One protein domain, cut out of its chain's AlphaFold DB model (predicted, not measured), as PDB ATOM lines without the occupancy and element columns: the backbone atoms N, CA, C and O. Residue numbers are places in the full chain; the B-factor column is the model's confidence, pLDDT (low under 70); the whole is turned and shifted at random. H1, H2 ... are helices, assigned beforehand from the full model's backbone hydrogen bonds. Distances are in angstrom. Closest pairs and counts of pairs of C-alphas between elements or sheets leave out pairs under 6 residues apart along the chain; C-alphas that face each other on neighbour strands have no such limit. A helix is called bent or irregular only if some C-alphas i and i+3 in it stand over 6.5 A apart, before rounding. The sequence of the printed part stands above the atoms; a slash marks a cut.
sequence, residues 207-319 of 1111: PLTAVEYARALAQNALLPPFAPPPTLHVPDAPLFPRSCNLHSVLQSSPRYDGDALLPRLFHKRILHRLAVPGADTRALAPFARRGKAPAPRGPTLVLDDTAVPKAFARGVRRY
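Overview. This is residues 207 to 319 of the 1111 residues of the protein "Predicted protein" of Postia placenta (strain ATCC 44394 / Madison 698-R) (UniProt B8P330). Two helices, H1 and H3, lie side by side and run opposite ways, and H4 makes a corner with the beginning of H1. From this helical end two long links, residues 223 to 246 and 290 to 309, run out along the longest axis; the first folds back to the short helix H2, the second leads to H5 at the far end. The 113 printed residues hold five named helices, H1 to H5 in chain order, and no named strand: the class is all helix, with under half of the residues, 53, in named elements. The whole is loose, with a radius of gyration of the C-alphas of 18.6 A, and elongated, spanning 57 by 32 by 21 A.

Along the chain. Find C-alpha 210 at (21.162, -27.901, -20.117); from there H1, residues 210 to 222, runs 18.4 A. Next come H2, residues 247 to 252, and H3, residues 258 to 273, which runs 25.2 A from C-alpha 258 at (26.737, -44.885, -43.966). H4 is residues 281 to 289, and H5, residues 310 to 318, ends at (19.013, -30.315, -69.505). Three helices are irregular: C-alphas 258 and 261 of H3 are 7.8 A apart, 283 and 286 of H4 7.3 A, 314 and 317 of H5 7.3 A.

Arrangement. H1 touches H3, which meets it with residues 264 to 271 alone; their closest C-alphas, Ala 218 and His 267, are 5.1 A apart. They run opposite ways at a shallow tilt of 33 degrees, only just short of steep. With residues 210 to 214 alone H1 touches H4, about perpendicular at 87 degrees; the closest C-alphas, Ala 210 and Ala 288, are 4.2 A apart. H2 and H5 touch no helix. Every O i to N i+4 pair is within hydrogen-bond range in H1 and H2, against 9 of 12 in H3 and 1 of 5 in both H4 and H5, where 3 of 6 O i to N i+3 pairs are within range.

Size, cuts and confidence. The two C-alphas farthest apart, Arg 282 and Arg 317, are 57.1 A apart. The printed part has no cut; the links H1 to H2 and H4 to H5 are long. Look for pLDDT under 70 at residue 242, residues 251 to 260 and residues 298 to 319; the mean of the printed part is 76.9.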
ATOM      1  N   PRO A 207      17.842 -17.935 -21.631       88.62
ATOM      2  CA  PRO A 207      18.848 -18.977 -21.802       88.62
ATOM      3  C   PRO A 207      18.232 -20.349 -21.516       88.62
ATOM      4  O   PRO A 207      17.611 -20.555 -20.470       88.62
ATOM      5  N   LEU A 208      18.395 -21.275 -22.463       92.94
ATOM      6  CA  LEU A 208      17.916 -22.650 -22.339       92.94
ATOM      7  C   LEU A 208      18.650 -23.371 -21.204       92.94
ATOM      8  O   LEU A 208      19.867 -23.237 -21.051       92.94
ATOM      9  N   THR A 209      17.933 -24.201 -20.450       94.19
ATOM     10  CA  THR A 209      18.561 -25.128 -19.500       94.19
ATOM     11  C   THR A 209      19.417 -26.167 -20.237       94.19
ATOM     12  O   THR A 209      19.206 -26.444 -21.417       94.19
ATOM     13  N   ALA A 210      20.354 -26.818 -19.538       94.06
ATOM     14  CA  ALA A 210      21.162 -27.901 -20.117       94.06
ATOM     15  C   ALA A 210      20.322 -29.019 -20.763       94.06
ATOM     16  O   ALA A 210      20.693 -29.548 -21.811       94.06
ATOM     17  N   VAL A 211      19.188 -29.364 -20.146       95.00
ATOM     18  CA  VAL A 211      18.259 -30.393 -20.633       95.00
ATOM     19  C   VAL A 211      17.583 -29.938 -21.927       95.00
ATOM     20  O   VAL A 211      17.512 -30.712 -22.877       95.00
ATOM     21  N   GLU A 212      17.141 -28.682 -22.008       94.25
ATOM     22  CA  GLU A 212      16.555 -28.109 -23.228       94.25
ATOM     23  C   GLU A 212      17.595 -27.939 -24.341       94.25
ATOM     24  O   GLU A 212      17.307 -28.263 -25.489       94.25
ATOM     25  N   TYR A 213      18.822 -27.522 -24.013       95.06
ATOM     26  CA  TYR A 213      19.939 -27.428 -24.958       95.06
ATOM     27  C   TYR A 213      20.279 -28.801 -25.568       95.06
ATOM     28  O   TYR A 213      20.397 -28.935 -26.789       95.06
ATOM     29  N   ALA A 214      20.383 -29.841 -24.733       95.44
ATOM     30  CA  ALA A 214      20.631 -31.212 -25.180       95.44
ATOM     31  C   ALA A 214      19.446 -31.790 -25.977       95.44
ATOM     32  O   ALA A 214      19.652 -32.448 -27.000       95.44
ATOM     33  N   ARG A 215      18.206 -31.495 -25.561       95.62
ATOM     34  CA  ARG A 215      16.977 -31.892 -26.266       95.62
ATOM     35  C   ARG A 215      16.900 -31.240 -27.648       95.62
ATOM     36  O   ARG A 215      16.664 -31.947 -28.624       95.62
ATOM     37  N   ALA A 216      17.187 -29.943 -27.745       94.25
ATOM     38  CA  ALA A 216      17.221 -29.202 -29.002       94.25
ATOM     39  C   ALA A 216      18.338 -29.700 -29.936       94.25
ATOM     40  O   ALA A 216      18.092 -29.879 -31.127       94.25
ATOM     41  N   LEU A 217      19.539 -30.005 -29.421       94.69
ATOM     42  CA  LEU A 217      20.592 -30.655 -30.216       94.69
ATOM     43  C   LEU A 217      20.139 -32.012 -30.770       94.69
ATOM     44  O   LEU A 217      20.285 -32.255 -31.968       94.69
ATOM     45  N   ALA A 218      19.562 -32.875 -29.932       94.81
ATOM     46  CA  ALA A 218      19.114 -34.198 -30.360       94.81
ATOM     47  C   ALA A 218      17.921 -34.140 -31.333       94.81
ATOM     48  O   ALA A 218      17.869 -34.926 -32.275       94.81
ATOM     49  N   GLN A 219      17.007 -33.176 -31.178       94.31
ATOM     50  CA  GLN A 219      15.942 -32.907 -32.151       94.31
ATOM     51  C   GLN A 219      16.517 -32.413 -33.490       94.31
ATOM     52  O   GLN A 219      16.242 -33.019 -34.525       94.31
ATOM     53  N   ASN A 220      17.402 -31.406 -33.471       93.25
ATOM     54  CA  ASN A 220      18.102 -30.889 -34.659       93.25
ATOM     55  C   ASN A 220      18.948 -31.959 -35.387       93.25
ATOM     56  O   ASN A 220      19.221 -31.820 -36.579       93.25
ATOM     57  N   ALA A 221      19.384 -33.013 -34.691       90.56
ATOM     58  CA  ALA A 221      20.114 -34.144 -35.267       90.56
ATOM     59  C   ALA A 221      19.209 -35.280 -35.794       90.56
ATOM     60  O   ALA A 221      19.680 -36.137 -36.541       90.56
ATOM     61  N   LEU A 222      17.923 -35.305 -35.420       92.44
ATOM     62  CA  LEU A 222      16.951 -36.291 -35.906       92.44
ATOM     63  C   LEU A 222      16.149 -35.822 -37.118       92.44
ATOM     64  O   LEU A 222      15.688 -36.684 -37.879       92.44
ATOM     65  N   LEU A 223      16.014 -34.505 -37.312       87.94
ATOM     66  CA  LEU A 223      15.487 -33.922 -38.547       87.94
ATOM     67  C   LEU A 223      16.200 -34.552 -39.758       87.94
ATOM     68  O   LEU A 223      17.430 -34.666 -39.741       87.94
ATOM     69  N   PRO A 224      15.463 -35.021 -40.782       78.25
ATOM     70  CA  PRO A 224      16.098 -35.584 -41.961       78.25
ATOM     71  C   PRO A 224      16.950 -34.500 -42.641       78.25
ATOM     72  O   PRO A 224      16.471 -33.375 -42.802       78.25
ATOM     73  N   PRO A 225      18.198 -34.798 -43.046       77.19
ATOM     74  CA  PRO A 225      18.953 -33.890 -43.901       77.19
ATOM     75  C   PRO A 225      18.165 -33.647 -45.190       77.19
ATOM     76  O   PRO A 225      17.646 -34.602 -45.777       77.19
ATOM     77  N   PHE A 226      18.080 -32.381 -45.608       79.12
ATOM     78  CA  PHE A 226      17.354 -31.976 -46.808       79.12
ATOM     79  C   PHE A 226      17.774 -32.842 -48.004       79.12
ATOM     80  O   PHE A 226      18.959 -33.002 -48.307       79.12
ATOM     81  N   ALA A 227      16.781 -33.444 -48.646       74.88
ATOM     82  CA  ALA A 227      16.916 -34.087 -49.936       74.88
ATOM     83  C   ALA A 227      16.105 -33.222 -50.906       74.88
ATOM     84  O   ALA A 227      14.895 -33.110 -50.692       74.88
ATOM     85  N   PRO A 228      16.730 -32.581 -51.910       77.19
ATOM     86  CA  PRO A 228      15.963 -31.853 -52.908       77.19
ATOM     87  C   PRO A 228      15.033 -32.813 -53.670       77.19
ATOM     88  O   PRO A 228      15.315 -34.018 -53.729       77.19
ATOM     89  N   PRO A 229      13.929 -32.307 -54.249       77.81
ATOM     90  CA  PRO A 229      13.074 -33.095 -55.129       77.81
ATOM     91  C   PRO A 229      13.885 -33.794 -56.237       77.81
ATOM     92  O   PRO A 229      14.826 -33.189 -56.749       77.81
ATOM     93  N   PRO A 230      13.519 -35.021 -56.662       72.62
ATOM     94  CA  PRO A 230      14.242 -35.784 -57.689       72.62
ATOM     95  C   PRO A 230      14.585 -35.028 -58.979       72.62
ATOM     96  O   PRO A 230      15.604 -35.299 -59.604       72.62
ATOM     97  N   THR A 231      13.728 -34.084 -59.367       74.12
ATOM     98  CA  THR A 231      13.821 -33.268 -60.585       74.12
ATOM     99  C   THR A 231      14.585 -31.954 -60.404       74.12
ATOM    100  O   THR A 231      14.774 -31.228 -61.379       74.12
ATOM    101  N   LEU A 232      15.007 -31.615 -59.182       76.50
ATOM    102  CA  LEU A 232      15.616 -30.331 -58.846       76.50
ATOM    103  C   LEU A 232      17.073 -30.535 -58.422       76.50
ATOM    104  O   LEU A 232      17.378 -30.854 -57.273       76.50
ATOM    105  N   HIS A 233      17.988 -30.331 -59.369       80.12
ATOM    106  CA  HIS A 233      19.410 -30.254 -59.061       80.12
ATOM    107  C   HIS A 233      19.699 -28.974 -58.262       80.12
ATOM    108  O   HIS A 233      19.406 -27.867 -58.715       80.12
ATOM    109  N   VAL A 234      20.274 -29.131 -57.069       79.94
ATOM    110  CA  VAL A 234      20.854 -28.029 -56.292       79.94
ATOM    111  C   VAL A 234      22.374 -28.117 -56.457       79.94
ATOM    112  O   VAL A 234      22.918 -29.193 -56.190       79.94
ATOM    113  N   PRO A 235      23.066 -27.033 -56.855       76.75
ATOM    114  CA  PRO A 235      24.526 -26.984 -56.838       76.75
ATOM    115  C   PRO A 235      25.094 -27.388 -55.470       76.75
ATOM    116  O   PRO A 235      24.467 -27.156 -54.436       76.75
ATOM    117  N   ASP A 236      26.255 -28.041 -55.469       75.81
ATOM    118  CA  ASP A 236      26.930 -28.612 -54.288       75.81
ATOM    119  C   ASP A 236      26.142 -29.688 -53.499       75.81
ATOM    120  O   ASP A 236      26.655 -30.244 -52.521       75.81
ATOM    121  N   ALA A 237      24.923 -30.051 -53.917       78.88
ATOM    122  CA  ALA A 237      24.174 -31.171 -53.352       78.88
ATOM    123  C   ALA A 237      24.435 -32.479 -54.128       78.88
ATOM    124  O   ALA A 237      24.597 -32.457 -55.349       78.88
ATOM    125  N   PRO A 238      24.421 -33.649 -53.457       80.94
ATOM    126  CA  PRO A 238      24.546 -34.933 -54.140       80.94
ATOM    127  C   PRO A 238      23.370 -35.168 -55.096       80.94
ATOM    128  O   PRO A 238      22.206 -35.049 -54.700       80.94
ATOM    129  N   LEU A 239      23.688 -35.563 -56.332       80.56
ATOM    130  CA  LEU A 239      22.738 -35.861 -57.403       80.56
ATOM    131  C   LEU A 239      21.654 -36.854 -56.949       80.56
ATOM    132  O   LEU A 239      21.939 -37.783 -56.186       80.56
ATOM    133  N   PHE A 240      20.427 -36.687 -57.447       78.19
ATOM    134  CA  PHE A 240      19.350 -37.661 -57.261       78.19
ATOM    135  C   PHE A 240      19.215 -38.577 -58.495       78.19
ATOM    136  O   PHE A 240      19.231 -38.052 -59.605       78.19
ATOM    137  N   PRO A 241      19.009 -39.900 -58.326       77.00
ATOM    138  CA  PRO A 241      19.034 -40.639 -57.066       77.00
ATOM    139  C   PRO A 241      20.447 -40.745 -56.488       77.00
ATOM    140  O   PRO A 241      21.441 -40.851 -57.203       77.00
ATOM    141  N   ARG A 242      20.539 -40.755 -55.150       69.62
ATOM    142  CA  ARG A 242      21.822 -40.653 -54.428       69.62
ATOM    143  C   ARG A 242      22.856 -41.705 -54.813       69.62
ATOM    144  O   ARG A 242      24.048 -41.436 -54.675       69.62
ATOM    145  N   SER A 243      22.416 -42.864 -55.301       74.62
ATOM    146  CA  SER A 243      23.296 -43.939 -55.751       74.62
ATOM    147  C   SER A 243      24.251 -43.487 -56.865       74.62
ATOM    148  O   SER A 243      25.353 -44.029 -56.933       74.62
ATOM    149  N   CYS A 244      23.867 -42.509 -57.699       74.81
ATOM    150  CA  CYS A 244      24.638 -41.987 -58.838       74.81
ATOM    151  C   CYS A 244      25.905 -41.211 -58.456       74.81
ATOM    152  O   CYS A 244      26.806 -41.068 -59.280       74.81
ATOM    153  N   ASN A 245      26.007 -40.754 -57.208       78.19
ATOM    154  CA  ASN A 245      27.192 -40.064 -56.709       78.19
ATOM    155  C   ASN A 245      28.351 -41.042 -56.482       78.19
ATOM    156  O   ASN A 245      28.153 -42.199 -56.108       78.19
ATOM    157  N   LEU A 246      29.580 -40.553 -56.644       79.56
ATOM    158  CA  LEU A 246      30.769 -41.283 -56.211       79.56
ATOM    159  C   LEU A 246      30.777 -41.399 -54.680       79.56
ATOM    160  O   LEU A 246      30.411 -40.456 -53.978       79.56
ATOM    161  N   HIS A 247      31.257 -42.529 -54.156       71.31
ATOM    162  CA  HIS A 247      31.352 -42.760 -52.709       71.31
ATOM    163  C   HIS A 247      32.171 -41.665 -52.002       71.31
ATOM    164  O   HIS A 247      31.806 -41.216 -50.921       71.31
ATOM    165  N   SER A 248      33.218 -41.159 -52.663       76.62
ATOM    166  CA  SER A 248      34.021 -40.023 -52.203       76.62
ATOM    167  C   SER A 248      33.218 -38.729 -52.043       76.62
ATOM    168  O   SER A 248      33.451 -38.024 -51.072       76.62
ATOM    169  N   VAL A 249      32.258 -38.436 -52.929       76.19
ATOM    170  CA  VAL A 249      31.388 -37.240 -52.856       76.19
ATOM    171  C   VAL A 249      30.376 -37.361 -51.711       76.19
ATOM    172  O   VAL A 249      30.053 -36.379 -51.044       76.19
ATOM    173  N   LEU A 250      29.904 -38.582 -51.440       72.44
ATOM    174  CA  LEU A 250      29.047 -38.856 -50.286       72.44
ATOM    175  C   LEU A 250      29.836 -38.741 -48.968       72.44
ATOM    176  O   LEU A 250      29.349 -38.112 -48.035       72.44
ATOM    177  N   GLN A 251      31.072 -39.254 -48.910       67.25
ATOM    178  CA  GLN A 251      31.949 -39.145 -47.734       67.25
ATOM    179  C   GLN A 251      32.527 -37.738 -47.510       67.25
ATOM    180  O   GLN A 251      32.726 -37.335 -46.366       67.25
ATOM    181  N   SER A 252      32.795 -36.964 -48.569       59.53
ATOM    182  CA  SER A 252      33.312 -35.592 -48.444       59.53
ATOM    183  C   SER A 252      32.269 -34.619 -47.898       59.53
ATOM    184  O   SER A 252      32.625 -33.537 -47.438       59.53
ATOM    185  N   SER A 253      30.987 -34.999 -47.897       59.88
ATOM    186  CA  SER A 253      29.984 -34.370 -47.044       59.88
ATOM    187  C   SER A 253      30.148 -34.911 -45.613       59.88
ATOM    188  O   SER A 253      29.831 -36.079 -45.377       59.88
ATOM    189  N   PRO A 254      30.585 -34.105 -44.618       54.53
ATOM    190  CA  PRO A 254      30.974 -34.575 -43.277       54.53
ATOM    191  C   PRO A 254      29.764 -34.891 -42.369       54.53
ATOM    192  O   PRO A 254      29.702 -34.502 -41.199       54.53
ATOM    193  N   ARG A 255      28.729 -35.498 -42.957       55.16
ATOM    194  CA  ARG A 255      27.430 -35.871 -42.376       55.16
ATOM    195  C   ARG A 255      26.833 -37.134 -43.023       55.16
ATOM    196  O   ARG A 255      25.694 -37.465 -42.696       55.16
ATOM    197  N   TYR A 256      27.556 -37.793 -43.935       55.44
ATOM    198  CA  TYR A 256      27.051 -38.889 -44.773       55.44
ATOM    199  C   TYR A 256      27.857 -40.195 -44.698       55.44
ATOM    200  O   TYR A 256      27.787 -41.024 -45.604       55.44
ATOM    201  N   ASP A 257      28.530 -40.442 -43.572       52.47
ATOM    202  CA  ASP A 257      28.928 -41.803 -43.211       52.47
ATOM    203  C   ASP A 257      27.697 -42.730 -43.191       52.47
ATOM    204  O   ASP A 257      26.636 -42.377 -42.660       52.47
ATOM    205  N   GLY A 258      27.837 -43.924 -43.779       54.16
ATOM    206  CA  GLY A 258      26.737 -44.885 -43.966       54.16
ATOM    207  C   GLY A 258      26.055 -45.318 -42.663       54.16
ATOM    208  O   GLY A 258      24.871 -45.651 -42.659       54.16
ATOM    209  N   ASP A 259      26.765 -45.185 -41.543       52.41
ATOM    210  CA  ASP A 259      26.292 -45.416 -40.180       52.41
ATOM    211  C   ASP A 259      25.188 -44.456 -39.709       52.41
ATOM    212  O   ASP A 259      24.799 -44.533 -38.551       52.41
ATOM    213  N   ALA A 260      24.622 -43.581 -40.550       68.62
ATOM    214  CA  ALA A 260      23.581 -42.603 -40.198       68.62
ATOM    215  C   ALA A 260      22.380 -43.150 -39.378       68.62
ATOM    216  O   ALA A 260      21.675 -42.376 -38.721       68.62
ATOM    217  N   LEU A 261      22.147 -44.469 -39.364       80.06
ATOM    218  CA  LEU A 261      21.238 -45.133 -38.426       80.06
ATOM    219  C   LEU A 261      21.709 -45.021 -36.960       80.06
ATOM    220  O   LEU A 261      20.911 -44.652 -36.098       80.06
ATOM    221  N   LEU A 262      22.983 -45.292 -36.666       83.31
ATOM    222  CA  LEU A 262      23.550 -45.367 -35.317       83.31
ATOM    223  C   LEU A 262      23.518 -44.011 -34.576       83.31
ATOM    224  O   LEU A 262      22.959 -43.976 -33.476       83.31
ATOM    225  N   PRO A 263      23.950 -42.863 -35.148       86.12
ATOM    226  CA  PRO A 263      23.716 -41.558 -34.539       86.12
ATOM    227  C   PRO A 263      22.229 -41.246 -34.363       86.12
ATOM    228  O   PRO A 263      21.862 -40.625 -33.367       86.12
ATOM    229  N   ARG A 264      21.332 -41.668 -35.266       88.25
ATOM    230  CA  ARG A 264      19.885 -41.425 -35.090       88.25
ATOM    231  C   ARG A 264      19.289 -42.295 -33.977       88.25
ATOM    232  O   ARG A 264      18.454 -41.804 -33.220       88.25
ATOM    233  N   LEU A 265      19.744 -43.534 -33.797       90.56
ATOM    234  CA  LEU A 265      19.391 -44.361 -32.636       90.56
ATOM    235  C   LEU A 265      19.943 -43.761 -31.332       90.56
ATOM    236  O   LEU A 265      19.211 -43.673 -30.346       90.56
ATOM    237  N   PHE A 266      21.179 -43.258 -31.342       92.12
ATOM    238  CA  PHE A 266      21.790 -42.570 -30.202       92.12
ATOM    239  C   PHE A 266      21.021 -41.299 -29.804       92.12
ATOM    240  O   PHE A 266      20.642 -41.156 -28.643       92.12
ATOM    241  N   HIS A 267      20.679 -40.422 -30.756       93.44
ATOM    242  CA  HIS A 267      19.875 -39.226 -30.474       93.44
ATOM    243  C   HIS A 267      18.441 -39.567 -30.025       93.44
ATOM    244  O   HIS A 267      17.921 -38.906 -29.125       93.44
ATOM    245  N   LYS A 268      17.813 -40.633 -30.554       95.06
ATOM    246  CA  LYS A 268      16.538 -41.156 -30.017       95.06
ATOM    247  C   LYS A 268      16.685 -41.637 -28.566       95.06
ATOM    248  O   LYS A 268      15.850 -41.293 -27.732       95.06
ATOM    249  N   ARG A 269      17.753 -42.379 -28.241       94.75
ATOM    250  CA  ARG A 269      18.043 -42.857 -26.875       94.75
ATOM    251  C   ARG A 269      18.332 -41.697 -25.914       94.75
ATOM    252  O   ARG A 269      17.880 -41.746 -24.774       94.75
ATOM    253  N   ILE A 270      19.001 -40.639 -26.379       94.25
ATOM    254  CA  ILE A 270      19.148 -39.377 -25.637       94.25
ATOM    255  C   ILE A 270      17.774 -38.759 -25.372       94.25
ATOM    256  O   ILE A 270      17.461 -38.512 -24.214       94.25
ATOM    257  N   LEU A 271      16.923 -38.557 -26.385       96.12
ATOM    258  CA  LEU A 271      15.593 -37.972 -26.165       96.12
ATOM    259  C   LEU A 271      14.731 -38.791 -25.195       96.12
ATOM    260  O   LEU A 271      14.028 -38.199 -24.382       96.12
ATOM    261  N   HIS A 272      14.831 -40.123 -25.223       95.88
ATOM    262  CA  HIS A 272      14.149 -40.989 -24.260       95.88
ATOM    263  C   HIS A 272      14.695 -40.828 -22.828       95.88
ATOM    264  O   HIS A 272      13.918 -40.824 -21.876       95.88
ATOM    265  N   ARG A 273      16.013 -40.654 -22.644       95.00
ATOM    266  CA  ARG A 273      16.603 -40.334 -21.328       95.00
ATOM    267  C   ARG A 273      16.178 -38.940 -20.851       95.00
ATOM    268  O   ARG A 273      15.709 -38.802 -19.730       95.00
ATOM    269  N   LEU A 274      16.217 -37.938 -21.736       95.44
ATOM    270  CA  LEU A 274      15.776 -36.556 -21.483       95.44
ATOM    271  C   LEU A 274      14.250 -36.392 -21.321       95.44
ATOM    272  O   LEU A 274      13.785 -35.269 -21.098       95.44
ATOM    273  N   ALA A 275      13.464 -37.460 -21.479       95.00
ATOM    274  CA  ALA A 275      12.036 -37.485 -21.171       95.00
ATOM    275  C   ALA A 275      11.759 -37.881 -19.708       95.00
ATOM    276  O   ALA A 275      10.702 -37.541 -19.182       95.00
ATOM    277  N   VAL A 276      12.705 -38.553 -19.040       95.81
ATOM    278  CA  VAL A 276      12.607 -38.912 -17.618       95.81
ATOM    279  C   VAL A 276      13.078 -37.722 -16.769       95.81
ATOM    280  O   VAL A 276      14.227 -37.298 -16.914       95.81
ATOM    281  N   PRO A 277      12.242 -37.153 -15.878       93.31
ATOM    282  CA  PRO A 277      12.656 -36.044 -15.018       93.31
ATOM    283  C   PRO A 277      13.854 -36.408 -14.129       93.31
ATOM    284  O   PRO A 277      13.953 -37.521 -13.621       93.31
ATOM    285  N   GLY A 278      14.778 -35.464 -13.935       90.12
ATOM    286  CA  GLY A 278      15.967 -35.631 -13.087       90.12
ATOM    287  C   GLY A 278      17.119 -36.435 -13.710       90.12
ATOM    288  O   GLY A 278      18.279 -36.165 -13.379       90.12
ATOM    289  N   ALA A 279      16.836 -37.349 -14.645       80.69
ATOM    290  CA  ALA A 279      17.850 -38.142 -15.338       80.69
ATOM    291  C   ALA A 279      18.899 -37.256 -16.038       80.69
ATOM    292  O   ALA A 279      18.581 -36.217 -16.617       80.69
ATOM    293  N   ASP A 280      20.167 -37.666 -15.954       89.38
ATOM    294  CA  ASP A 280      21.344 -37.041 -16.579       89.38
ATOM    295  C   ASP A 280      21.622 -35.558 -16.262       89.38
ATOM    296  O   ASP A 280      22.635 -35.023 -16.709       89.38
ATOM    297  N   THR A 281      20.813 -34.894 -15.435       92.44
ATOM    298  CA  THR A 281      20.962 -33.470 -15.063       92.44
ATOM    299  C   THR A 281      22.388 -33.093 -14.638       92.44
ATOM    300  O   THR A 281      22.943 -32.116 -15.145       92.44
ATOM    301  N   ARG A 282      23.027 -33.905 -13.783       94.12
ATOM    302  CA  ARG A 282      24.427 -33.721 -13.345       94.12
ATOM    303  C   ARG A 282      25.446 -33.911 -14.477       94.12
ATOM    304  O   ARG A 282      26.425 -33.176 -14.529       94.12
ATOM    305  N   ALA A 283      25.218 -34.861 -15.387       94.38
ATOM    306  CA  ALA A 283      26.092 -35.114 -16.537       94.38
ATOM    307  C   ALA A 283      25.957 -34.029 -17.623       94.38
ATOM    308  O   ALA A 283      26.909 -33.734 -18.342       94.38
ATOM    309  N   LEU A 284      24.780 -33.406 -17.718       94.38
ATOM    310  CA  LEU A 284      24.467 -32.360 -18.691       94.38
ATOM    311  C   LEU A 284      24.822 -30.949 -18.198       94.38
ATOM    312  O   LEU A 284      24.897 -30.030 -19.011       94.38
ATOM    313  N   ALA A 285      25.098 -30.764 -16.904       92.19
ATOM    314  CA  ALA A 285      25.458 -29.475 -16.307       92.19
ATOM    315  C   ALA A 285      26.539 -28.663 -17.074       92.19
ATOM    316  O   ALA A 285      26.371 -27.444 -17.178       92.19
ATOM    317  N   PRO A 286      27.585 -29.257 -17.697       91.69
ATOM    318  CA  PRO A 286      28.535 -28.507 -18.529       91.69
ATOM    319  C   PRO A 286      27.897 -27.790 -19.732       91.69
ATOM    320  O   PRO A 286      28.385 -26.740 -20.154       91.69
ATOM    321  N   PHE A 287      26.786 -28.305 -20.270       86.50
ATOM    322  CA  PHE A 287      26.064 -27.682 -21.381       86.50
ATOM    323  C   PHE A 287      25.229 -26.466 -20.950       86.50
ATOM    324  O   PHE A 287      24.979 -25.604 -21.789       86.50
ATOM    325  N   ALA A 288      24.881 -26.318 -19.662       85.75
ATOM    326  CA  ALA A 288      24.153 -25.142 -19.153       85.75
ATOM    327  C   ALA A 288      24.906 -23.823 -19.399       85.75
ATOM    328  O   ALA A 288      24.295 -22.768 -19.528       85.75
ATOM    329  N   ARG A 289      26.243 -23.873 -19.484       87.00
ATOM    330  CA  ARG A 289      27.091 -22.694 -19.722       87.00
ATOM    331  C   ARG A 289      27.096 -22.230 -21.186       87.00
ATOM    332  O   ARG A 289      27.665 -21.185 -21.491       87.00
ATOM    333  N   ARG A 290      26.463 -22.965 -22.110       85.38
ATOM    334  CA  ARG A 290      26.357 -22.590 -23.531       85.38
ATOM    335  C   ARG A 290      25.154 -21.669 -23.759       85.38
ATOM    336  O   ARG A 290      24.150 -22.074 -24.328       85.38
ATOM    337  N   GLY A 291      25.285 -20.410 -23.332       82.50
ATOM    338  CA  GLY A 291      24.193 -19.422 -23.332       82.50
ATOM    339  C   GLY A 291      23.573 -19.076 -24.697       82.50
ATOM    340  O   GLY A 291      22.493 -18.496 -24.737       82.50
ATOM    341  N   LYS A 292      24.206 -19.449 -25.819       90.31
ATOM    342  CA  LYS A 292      23.576 -19.416 -27.150       90.31
ATOM    343  C   LYS A 292      22.903 -20.761 -27.418       90.31
ATOM    344  O   LYS A 292      23.595 -21.774 -27.521       90.31
ATOM    345  N   ALA A 293      21.576 -20.755 -27.570       86.38
ATOM    346  CA  ALA A 293      20.802 -21.914 -28.018       86.38
ATOM    347  C   ALA A 293      21.418 -22.534 -29.291       86.38
ATOM    348  O   ALA A 293      21.968 -21.798 -30.117       86.38
ATOM    349  N   PRO A 294      21.350 -23.867 -29.481       89.56
ATOM    350  CA  PRO A 294      21.867 -24.477 -30.695       89.56
ATOM    351  C   PRO A 294      20.986 -23.997 -31.846       89.56
ATOM    352  O   PRO A 294      19.787 -24.280 -31.845       89.56
ATOM    353  N   ALA A 295      21.568 -23.239 -32.782       89.62
ATOM    354  CA  ALA A 295      20.829 -22.648 -33.893       89.62
ATOM    355  C   ALA A 295      19.948 -23.729 -34.542       89.62
ATOM    356  O   ALA A 295      20.483 -24.788 -34.901       89.62
ATOM    357  N   PRO A 296      18.617 -23.529 -34.613       82.69
ATOM    358  CA  PRO A 296      17.726 -24.556 -35.117       82.69
ATOM    359  C   PRO A 296      18.165 -24.906 -36.532       82.69
ATOM    360  O   PRO A 296      18.344 -24.021 -37.371       82.69
ATOM    361  N   ARG A 297      18.334 -26.203 -36.803       76.00
ATOM    362  CA  ARG A 297      18.496 -26.678 -38.177       76.00
ATOM    363  C   ARG A 297      17.122 -26.629 -38.826       76.00
ATOM    364  O   ARG A 297      16.465 -27.654 -38.975       76.00
ATOM    365  N   GLY A 298      16.674 -25.418 -39.151       68.44
ATOM    366  CA  GLY A 298      15.507 -25.230 -39.996       68.44
ATOM    367  C   GLY A 298      15.697 -25.995 -41.311       68.44
ATOM    368  O   GLY A 298      16.844 -26.239 -41.701       68.44
ATOM    369  N   PRO A 299      14.607 -26.396 -41.985       56.47
ATOM    370  CA  PRO A 299      14.683 -26.953 -43.331       56.47
ATOM    371  C   PRO A 299      15.481 -26.003 -44.235       56.47
ATOM    372  O   PRO A 299      15.028 -24.914 -44.585       56.47
ATOM    373  N   THR A 300      16.719 -26.393 -44.545       55.75
ATOM    374  CA  THR A 300      17.627 -25.643 -45.413       55.75
ATOM    375  C   THR A 300      17.072 -25.710 -46.822       55.75
ATOM    376  O   THR A 300      17.002 -26.802 -47.376       55.75
ATOM    377  N   LEU A 301      16.664 -24.551 -47.342       51.78
ATOM    378  CA  LEU A 301      15.638 -24.418 -48.373       51.78
ATOM    379  C   LEU A 301      14.303 -25.058 -47.949       51.78
ATOM    380  O   LEU A 301      13.960 -26.178 -48.326       51.78
ATOM    381  N   VAL A 302      13.471 -24.255 -47.278       45.22
ATOM    382  CA  VAL A 302      12.057 -24.224 -47.666       45.22
ATOM    383  C   VAL A 302      12.029 -23.647 -49.077       45.22
ATOM    384  O   VAL A 302      12.014 -22.431 -49.263       45.22
ATOM    385  N   LEU A 303      12.086 -24.529 -50.074       49.00
ATOM    386  CA  LEU A 303      11.475 -24.227 -51.357       49.00
ATOM    387  C   LEU A 303       9.979 -24.147 -51.071       49.00
ATOM    388  O   LEU A 303       9.318 -25.169 -50.923       49.00
ATOM    389  N   ASP A 304       9.478 -22.926 -50.906       45.88
ATOM    390  CA  ASP A 304       8.052 -22.675 -51.061       45.88
ATOM    391  C   ASP A 304       7.688 -23.119 -52.489       45.88
ATOM    392  O   ASP A 304       8.457 -22.849 -53.416       45.88
ATOM    393  N   ASP A 305       6.564 -23.807 -52.709       44.97
ATOM    394  CA  ASP A 305       6.240 -24.371 -54.041       44.97
ATOM    395  C   ASP A 305       6.041 -23.276 -55.119       44.97
ATOM    396  O   ASP A 305       5.969 -23.544 -56.320       44.97
ATOM    397  N   THR A 306       5.989 -22.014 -54.683       44.38
ATOM    398  CA  THR A 306       5.972 -20.788 -55.491       44.38
ATOM    399  C   THR A 306       7.369 -20.257 -55.859       44.38
ATOM    400  O   THR A 306       7.498 -19.493 -56.818       44.38
ATOM    401  N   ALA A 307       8.407 -20.637 -55.105       46.34
ATOM    402  CA  ALA A 307       9.742 -20.039 -55.127       46.34
ATOM    403  C   ALA A 307      10.715 -20.704 -56.111       46.34
ATOM    404  O   ALA A 307      11.783 -20.148 -56.366       46.34
ATOM    405  N   VAL A 308      10.356 -21.845 -56.711       48.53
ATOM    406  CA  VAL A 308      10.987 -22.302 -57.960       48.53
ATOM    407  C   VAL A 308      10.407 -21.449 -59.095       48.53
ATOM    408  O   VAL A 308       9.227 -21.608 -59.422       48.53
ATOM    409  N   PRO A 309      11.177 -20.546 -59.735       52.34
ATOM    410  CA  PRO A 309      10.630 -19.716 -60.799       52.34
ATOM    411  C   PRO A 309      10.157 -20.605 -61.952       52.34
ATOM    412  O   PRO A 309      10.859 -21.537 -62.345       52.34
ATOM    413  N   LYS A 310       9.009 -20.292 -62.568       52.94
ATOM    414  CA  LYS A 310       8.457 -21.088 -63.688       52.94
ATOM    415  C   LYS A 310       9.411 -21.223 -64.892       52.94
ATOM    416  O   LYS A 310       9.220 -22.115 -65.712       52.94
ATOM    417  N   ALA A 311      10.451 -20.388 -64.970       54.50
ATOM    418  CA  ALA A 311      11.582 -20.554 -65.879       54.50
ATOM    419  C   ALA A 311      12.394 -21.840 -65.599       54.50
ATOM    420  O   ALA A 311      12.613 -22.628 -66.515       54.50
ATOM    421  N   PHE A 312      12.760 -22.114 -64.340       51.50
ATOM    422  CA  PHE A 312      13.477 -23.339 -63.952       51.50
ATOM    423  C   PHE A 312      12.630 -24.599 -64.161       51.50
ATOM    424  O   PHE A 312      13.153 -25.619 -64.598       51.50
ATOM    425  N   ALA A 313      11.311 -24.518 -63.956       51.41
ATOM    426  CA  ALA A 313      10.396 -25.627 -64.237       51.41
ATOM    427  C   ALA A 313      10.354 -26.033 -65.729       51.41
ATOM    428  O   ALA A 313      10.002 -27.168 -66.038       51.41
ATOM    429  N   ARG A 314      10.748 -25.145 -66.657       50.09
ATOM    430  CA  ARG A 314      10.955 -25.478 -68.082       50.09
ATOM    431  C   ARG A 314      12.366 -26.006 -68.384       50.09
ATOM    432  O   ARG A 314      12.571 -26.601 -69.434       50.09
ATOM    433  N   GLY A 315      13.323 -25.814 -67.474       50.38
ATOM    434  CA  GLY A 315      14.734 -26.185 -67.634       50.38
ATOM    435  C   GLY A 315      15.106 -27.608 -67.201       50.38
ATOM    436  O   GLY A 315      16.242 -28.016 -67.427       50.38
ATOM    437  N   VAL A 316      14.180 -28.383 -66.616       53.75
ATOM    438  CA  VAL A 316      14.439 -29.756 -66.113       53.75
ATOM    439  C   VAL A 316      15.095 -30.653 -67.179       53.75
ATOM    440  O   VAL A 316      15.980 -31.439 -66.851       53.75
ATOM    441  N   ARG A 317      14.735 -30.448 -68.457       52.59
ATOM    442  CA  ARG A 317      15.210 -31.178 -69.648       52.59
ATOM    443  C   ARG A 317      16.731 -31.228 -69.876       52.59
ATOM    444  O   ARG A 317      17.151 -32.044 -70.679       52.59
ATOM    445  N   ARG A 318      17.549 -30.361 -69.258       54.94
ATOM    446  CA  ARG A 318      19.013 -30.315 -69.505       54.94
ATOM    447  C   ARG A 318      19.901 -30.468 -68.265       54.94
ATOM    448  O   ARG A 318      21.117 -30.429 -68.400       54.94
ATOM    449  N   TYR A 319      19.326 -30.629 -67.069       51.69
ATOM    450  CA  TYR A 319      20.091 -30.545 -65.808       51.69
ATOM    451  C   TYR A 319      19.827 -31.671 -64.798       51.69
ATOM    452  O   TYR A 319      20.389 -31.660 -63.702       51.69
TER     453      TYR A 319